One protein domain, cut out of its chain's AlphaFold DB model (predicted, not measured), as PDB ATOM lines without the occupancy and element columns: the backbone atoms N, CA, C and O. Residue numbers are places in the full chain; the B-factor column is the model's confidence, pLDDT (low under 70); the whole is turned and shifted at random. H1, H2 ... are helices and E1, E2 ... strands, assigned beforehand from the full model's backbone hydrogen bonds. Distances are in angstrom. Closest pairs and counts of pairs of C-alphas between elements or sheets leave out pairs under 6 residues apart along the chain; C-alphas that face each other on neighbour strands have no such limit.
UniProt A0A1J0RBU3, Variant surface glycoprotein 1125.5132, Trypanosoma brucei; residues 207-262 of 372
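AT A GLANCE: This is residues 207 to 262 of the 372 residues of the protein "Variant surface glycoprotein 1125.5132" of Trypanosoma brucei (UniProt A0A1J0RBU3). Little regular structure: two short strand pairs, E1 with E3 and E2 with E4, lie between the short helix H1 at one side and the loop around Gly 248 at the other. The 56 printed residues, ordered E1 H1 E2 E3 E4, are of mixed class, with 19 in named elements; the whole is compact, radius of gyration of the C-alphas 10.2 A, spanning 28 by 25 by 15 A.

IN THESE COORDINATES: E1, residues 209 to 211, begins at C-alpha (9.242, 47.958, 42.322); E3 is 233 to 235, E2 229 to 231. E4, 259 to 261, ends at (20.945, 45.491, 46.102). H1, 219 to 225, measures 10.2 A.

HOW THE PARTS SIT: E1 and E3 are parallel, with N 210 to O 233 at 2.8 A. E2 and E4 are antiparallel, with N 230 to O 260 at 3.0 A. H1 comes closest to E3 at C-alphas Ser 222 and Leu 235, 6.1 A; 1 of its 3 O i to N i+4 pairs and 1 of 4 O i to N i+3 pairs are within hydrogen-bond range.

THE WHOLE: The printed part has no cut. E3 to E4 is a long link of 23 residues. pLDDT is under 70 at residues 212 to 226, 236 to 239 and 246 to 256.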
ATOM      1  N   THR A 207       9.579  45.951  47.794       88.19
ATOM      2  CA  THR A 207       8.293  46.660  47.696       88.19
ATOM      3  C   THR A 207       8.355  47.920  46.830       88.19
ATOM      4  O   THR A 207       7.328  48.388  46.351       88.19
ATOM      5  N   GLY A 208       9.555  48.447  46.565       84.88
ATOM      6  CA  GLY A 208       9.777  49.643  45.744       84.88
ATOM      7  C   GLY A 208       9.815  49.407  44.228       84.88
ATOM      8  O   GLY A 208      10.346  50.248  43.497       84.88
ATOM      9  N   ALA A 209       9.296  48.276  43.745       81.88
ATOM     10  CA  ALA A 209       9.242  47.958  42.322       81.88
ATOM     11  C   ALA A 209       8.298  48.903  41.556       81.88
ATOM     12  O   ALA A 209       7.130  49.068  41.900       81.88
ATOM     13  N   ILE A 210       8.792  49.472  40.459       79.31
ATOM     14  CA  ILE A 210       8.043  50.308  39.520       79.31
ATOM     15  C   ILE A 210       7.998  49.570  38.185       79.31
ATOM     16  O   ILE A 210       9.040  49.253  37.616       79.31
ATOM     17  N   ASN A 211       6.805  49.308  37.661       74.31
ATOM     18  CA  ASN A 211       6.668  48.721  36.329       74.31
ATOM     19  C   ASN A 211       6.821  49.824  35.279       74.31
ATOM     20  O   ASN A 211       6.114  50.831  35.345       74.31
ATOM     21  N   ALA A 212       7.718  49.635  34.316       66.56
ATOM     22  CA  ALA A 212       7.813  50.492  33.142       66.56
ATOM     23  C   ALA A 212       7.491  49.675  31.883       66.56
ATOM     24  O   ALA A 212       7.904  48.525  31.749       66.56
ATOM     25  N   GLY A 213       6.694  50.259  30.982       63.94
ATOM     26  CA  GLY A 213       6.254  49.596  29.752       63.94
ATOM     27  C   GLY A 213       5.354  48.371  29.979       63.94
ATOM     28  O   GLY A 213       4.550  48.322  30.913       63.94
ATOM     29  N   THR A 214       5.454  47.393  29.076       58.47
ATOM     30  CA  THR A 214       4.758  46.099  29.167       58.47
ATOM     31  C   THR A 214       5.405  45.248  30.262       58.47
ATOM     32  O   THR A 214       6.622  45.228  30.360       58.47
ATOM     33  N   ARG A 215       4.618  44.535  31.080       55.59
ATOM     34  CA  ARG A 215       5.119  43.686  32.182       55.59
ATOM     35  C   ARG A 215       6.025  42.538  31.671       55.59
ATOM     36  O   ARG A 215       5.676  41.953  30.641       55.59
ATOM     37  N   PRO A 216       7.091  42.146  32.411       56.47
ATOM     38  CA  PRO A 216       7.979  41.028  32.053       56.47
ATOM     39  C   PRO A 216       7.225  39.742  31.746       56.47
ATOM     40  O   PRO A 216       6.477  39.245  32.584       56.47
ATOM     41  N   THR A 217       7.466  39.170  30.564       54.94
ATOM     42  CA  THR A 217       7.009  37.815  30.203       54.94
ATOM     43  C   THR A 217       7.882  36.731  30.839       54.94
ATOM     44  O   THR A 217       7.431  35.606  31.028       54.94
ATOM     45  N   THR A 218       9.118  37.064  31.224       54.91
ATOM     46  CA  THR A 218      10.041  36.203  31.974       54.91
ATOM     47  C   THR A 218      10.320  36.797  33.354       54.91
ATOM     48  O   THR A 218      11.301  37.500  33.586       54.91
ATOM     49  N   LEU A 219       9.450  36.455  34.304       55.28
ATOM     50  CA  LEU A 219       9.501  36.878  35.708       55.28
ATOM     51  C   LEU A 219      10.806  36.511  36.446       55.28
ATOM     52  O   LEU A 219      11.137  37.149  37.441       55.28
ATOM     53  N   ALA A 220      11.582  35.538  35.959       55.59
ATOM     54  CA  ALA A 220      12.705  34.951  36.697       55.59
ATOM     55  C   ALA A 220      13.823  35.945  37.088       55.59
ATOM     56  O   ALA A 220      14.394  35.822  38.171       55.59
ATOM     57  N   LYS A 221      14.143  36.943  36.246       53.84
ATOM     58  CA  LYS A 221      15.183  37.949  36.563       53.84
ATOM     59  C   LYS A 221      14.653  39.084  37.448       53.84
ATOM     60  O   LYS A 221      15.364  39.551  38.335       53.84
ATOM     61  N   SER A 222      13.398  39.486  37.245       60.38
ATOM     62  CA  SER A 222      12.713  40.505  38.051       60.38
ATOM     63  C   SER A 222      12.347  40.011  39.455       60.38
ATOM     64  O   SER A 222      12.441  40.778  40.407       60.38
ATOM     65  N   GLU A 223      11.983  38.734  39.615       63.44
ATOM     66  CA  GLU A 223      11.595  38.144  40.905       63.44
ATOM     67  C   GLU A 223      12.774  37.982  41.864       63.44
ATOM     68  O   GLU A 223      12.606  38.157  43.070       63.44
ATOM     69  N   ALA A 224      13.965  37.661  41.350       65.19
ATOM     70  CA  ALA A 224      15.162  37.537  42.177       65.19
ATOM     71  C   ALA A 224      15.593  38.900  42.747       65.19
ATOM     72  O   ALA A 224      15.822  39.017  43.950       65.19
ATOM     73  N   ALA A 225      15.630  39.942  41.905       66.38
ATOM     74  CA  ALA A 225      15.940  41.311  42.329       66.38
ATOM     75  C   ALA A 225      14.876  41.873  43.290       66.38
ATOM     76  O   ALA A 225      15.208  42.498  44.299       66.38
ATOM     77  N   ALA A 226      13.598  41.569  43.045       69.56
ATOM     78  CA  ALA A 226      12.492  41.979  43.905       69.56
ATOM     79  C   ALA A 226      12.516  41.356  45.310       69.56
ATOM     80  O   ALA A 226      11.643  41.665  46.100       69.56
ATOM     81  N   ARG A 227      13.464  40.484  45.669       83.12
ATOM     82  CA  ARG A 227      13.575  39.965  47.048       83.12
ATOM     83  C   ARG A 227      14.714  40.590  47.841       83.12
ATOM     84  O   ARG A 227      14.755  40.442  49.058       83.12
ATOM     85  N   THR A 228      15.652  41.253  47.169       90.38
ATOM     86  CA  THR A 228      16.900  41.719  47.790       90.38
ATOM     87  C   THR A 228      17.117  43.217  47.657       90.38
ATOM     88  O   THR A 228      18.019  43.756  48.296       90.38
ATOM     89  N   PHE A 229      16.317  43.903  46.843       91.25
ATOM     90  CA  PHE A 229      16.465  45.334  46.613       91.25
ATOM     91  C   PHE A 229      15.687  46.135  47.655       91.25
ATOM     92  O   PHE A 229      14.554  45.799  47.988       91.25
ATOM     93  N   TYR A 230      16.258  47.244  48.116       93.69
ATOM     94  CA  TYR A 230      15.539  48.257  48.890       93.69
ATOM     95  C   TYR A 230      15.594  49.606  48.180       93.69
ATOM     96  O   TYR A 230      16.633  49.964  47.624       93.69
ATOM     97  N   GLY A 231      14.507  50.373  48.241       89.62
ATOM     98  CA  GLY A 231      14.345  51.634  47.512       89.62
ATOM     99  C   GLY A 231      13.607  51.456  46.188       89.62
ATOM    100  O   GLY A 231      13.092  50.381  45.890       89.62
ATOM    101  N   ALA A 232      13.539  52.522  45.393       85.50
ATOM    102  CA  ALA A 232      12.846  52.488  44.110       85.50
ATOM    103  C   ALA A 232      13.698  51.763  43.061       85.50
ATOM    104  O   ALA A 232      14.876  52.077  42.909       85.50
ATOM    105  N   PHE A 233      13.106  50.844  42.299       82.31
ATOM    106  CA  PHE A 233      13.751  50.170  41.166       82.31
ATOM    107  C   PHE A 233      12.736  49.866  40.066       82.31
ATOM    108  O   PHE A 233      11.540  49.810  40.329       82.31
ATOM    109  N   VAL A 234      13.194  49.717  38.823       79.00
ATOM    110  CA  VAL A 234      12.307  49.418  37.688       79.00
ATOM    111  C   VAL A 234      12.349  47.938  37.357       79.00
ATOM    112  O   VAL A 234      13.421  47.336  37.371       79.00
ATOM    113  N   LEU A 235      11.186  47.382  37.032       76.12
ATOM    114  CA  LEU A 235      11.034  46.079  36.398       76.12
ATOM    115  C   LEU A 235      10.646  46.267  34.924       76.12
ATOM    116  O   LEU A 235       9.625  46.900  34.645       76.12
ATOM    117  N   GLU A 236      11.431  45.694  34.008       69.75
ATOM    118  CA  GLU A 236      11.177  45.697  32.558       69.75
ATOM    119  C   GLU A 236      11.475  44.341  31.898       69.75
ATOM    120  O   GLU A 236      12.057  43.445  32.510       69.75
ATOM    121  N   ASN A 237      11.068  44.191  30.633       63.84
ATOM    122  CA  ASN A 237      11.095  42.922  29.894       63.84
ATOM    123  C   ASN A 237      12.488  42.453  29.468       63.84
ATOM    124  O   ASN A 237      12.689  41.253  29.293       63.84
ATOM    125  N   THR A 238      13.417  43.378  29.229       61.91
ATOM    126  CA  THR A 238      14.685  43.077  28.543       61.91
ATOM    127  C   THR A 238      15.885  43.046  29.482       61.91
ATOM    128  O   THR A 238      16.767  42.205  29.297       61.91
ATOM    129  N   ASP A 239      15.898  43.890  30.515       66.50
ATOM    130  CA  ASP A 239      17.067  44.115  31.366       66.50
ATOM    131  C   ASP A 239      16.811  43.776  32.838       66.50
ATOM    132  O   ASP A 239      15.710  43.926  33.368       66.50
ATOM    133  N   SER A 240      17.867  43.332  33.527       72.94
ATOM    134  CA  SER A 240      17.826  43.169  34.981       72.94
ATOM    135  C   SER A 240      17.754  44.538  35.673       72.94
ATOM    136  O   SER A 240      18.468  45.455  35.256       72.94
ATOM    137  N   PRO A 241      16.986  44.677  36.771       76.12
ATOM    138  CA  PRO A 241      16.962  45.910  37.553       76.12
ATOM    139  C   PRO A 241      18.365  46.309  38.024       76.12
ATOM    140  O   PRO A 241      19.133  45.469  38.496       76.12
ATOM    141  N   ALA A 242      18.689  47.600  37.934       78.56
ATOM    142  CA  ALA A 242      19.980  48.138  38.351       78.56
ATOM    143  C   ALA A 242      19.819  49.344  39.285       78.56
ATOM    144  O   ALA A 242      19.098  50.299  38.990       78.56
ATOM    145  N   CYS A 243      20.563  49.335  40.391       83.81
ATOM    146  CA  CYS A 243      20.583  50.416  41.376       83.81
ATOM    147  C   CYS A 243      21.547  51.548  41.001       83.81
ATOM    148  O   CYS A 243      22.467  51.890  41.749       83.81
ATOM    149  N   THR A 244      21.336  52.125  39.818       82.56
ATOM    150  CA  THR A 244      22.109  53.263  39.298       82.56
ATOM    151  C   THR A 244      21.207  54.471  39.110       82.56
ATOM    152  O   THR A 244      20.063  54.325  38.702       82.56
ATOM    153  N   SER A 245      21.705  55.666  39.398       77.88
ATOM    154  CA  SER A 245      20.939  56.917  39.347       77.88
ATOM    155  C   SER A 245      21.496  57.920  38.332       77.88
ATOM    156  O   SER A 245      21.121  59.091  38.350       77.88
ATOM    157  N   GLN A 246      22.387  57.476  37.437       69.62
ATOM    158  CA  GLN A 246      22.864  58.282  36.310       69.62
ATOM    159  C   GLN A 246      21.689  58.752  35.422       69.62
ATOM    160  O   GLN A 246      20.747  58.010  35.198       69.62
ATOM    161  N   SER A 247      21.764  59.969  34.879       55.41
ATOM    162  CA  SER A 247      20.743  60.691  34.090       55.41
ATOM    163  C   SER A 247      19.451  61.020  34.855       55.41
ATOM    164  O   SER A 247      18.450  60.321  34.732       55.41
ATOM    165  N   GLY A 248      19.469  62.142  35.587       47.12
ATOM    166  CA  GLY A 248      18.371  62.704  36.388       47.12
ATOM    167  C   GLY A 248      17.141  63.228  35.638       47.12
ATOM    168  O   GLY A 248      16.605  64.280  35.975       47.12
ATOM    169  N   THR A 249      16.646  62.482  34.656       44.47
ATOM    170  CA  THR A 249      15.242  62.628  34.263       44.47
ATOM    171  C   THR A 249      14.426  61.720  35.175       44.47
ATOM    172  O   THR A 249      14.701  60.526  35.280       44.47
ATOM    173  N   ARG A 250      13.483  62.329  35.906       50.66
ATOM    174  CA  ARG A 250      12.466  61.691  36.766       50.66
ATOM    175  C   ARG A 250      12.105  60.306  36.256       50.66
ATOM    176  O   ARG A 250      11.918  60.220  35.057       50.66
ATOM    177  N   PHE A 251      11.943  59.327  37.152       53.66
ATOM    178  CA  PHE A 251      11.285  58.002  37.068       53.66
ATOM    179  C   PHE A 251      10.683  57.473  35.726       53.66
ATOM    180  O   PHE A 251       9.754  56.674  35.751       53.66
ATOM    181  N   GLN A 252      11.183  57.852  34.555       48.31
ATOM    182  CA  GLN A 252      10.542  57.696  33.243       48.31
ATOM    183  C   GLN A 252      11.417  56.888  32.288       48.31
ATOM    184  O   GLN A 252      10.902  56.309  31.342       48.31
ATOM    185  N   THR A 253      12.722  56.784  32.554       51.25
ATOM    186  CA  THR A 253      13.584  55.833  31.854       51.25
ATOM    187  C   THR A 253      13.719  54.537  32.647       51.25
ATOM    188  O   THR A 253      14.024  54.522  33.843       51.25
ATOM    189  N   ALA A 254      13.455  53.466  31.919       46.44
ATOM    190  CA  ALA A 254      13.612  52.043  32.157       46.44
ATOM    191  C   ALA A 254      14.680  51.524  33.132       46.44
ATOM    192  O   ALA A 254      14.466  50.528  33.812       46.44
ATOM    193  N   GLN A 255      15.854  52.148  33.207       49.75
ATOM    194  CA  GLN A 255      17.057  51.410  33.628       49.75
ATOM    195  C   GLN A 255      17.717  51.923  34.917       49.75
ATOM    196  O   GLN A 255      18.766  51.409  35.306       49.75
ATOM    197  N   LYS A 256      17.181  52.973  35.561       60.84
ATOM    198  CA  LYS A 256      17.960  53.757  36.541       60.84
ATOM    199  C   LYS A 256      17.118  54.306  37.690       60.84
ATOM    200  O   LYS A 256      16.221  55.126  37.474       60.84
ATOM    201  N   ARG A 257      17.381  53.848  38.918       72.50
ATOM    202  CA  ARG A 257      16.712  54.296  40.144       72.50
ATOM    203  C   ARG A 257      17.615  54.257  41.377       72.50
ATOM    204  O   ARG A 257      18.738  53.752  41.374       72.50
ATOM    205  N   VAL A 258      17.075  54.819  42.450       85.69
ATOM    206  CA  VAL A 258      17.734  55.009  43.733       85.69
ATOM    207  C   VAL A 258      17.355  53.851  44.661       85.69
ATOM    208  O   VAL A 258      16.401  53.921  45.431       85.69
ATOM    209  N   CYS A 259      18.102  52.758  44.529       89.69
ATOM    210  CA  CYS A 259      17.996  51.570  45.370       89.69
ATOM    211  C   CYS A 259      19.374  51.079  45.832       89.69
ATOM    212  O   CYS A 259      20.401  51.674  45.474       89.69
ATOM    213  N   ILE A 260      19.366  50.005  46.622       94.00
ATOM    214  CA  ILE A 260      20.518  49.193  47.026       94.00
ATOM    215  C   ILE A 260      20.162  47.719  46.804       94.00
ATOM    216  O   ILE A 260      19.109  47.275  47.261       94.00
ATOM    217  N   ASP A 261      21.044  46.954  46.158       93.38
ATOM    218  CA  ASP A 261      20.945  45.491  46.102       93.38
ATOM    219  C   ASP A 261      21.649  44.841  47.303       93.38
ATOM    220  O   ASP A 261      22.879  44.877  47.406       93.38
ATOM    221  N   TYR A 262      20.883  44.208  48.195       95.56
ATOM    222  CA  TYR A 262      21.406  43.491  49.360       95.56
ATOM    223  C   TYR A 262      21.689  42.001  49.122       95.56
ATOM    224  O   TYR A 262      22.054  41.300  50.067       95.56
TER     225      TYR A 262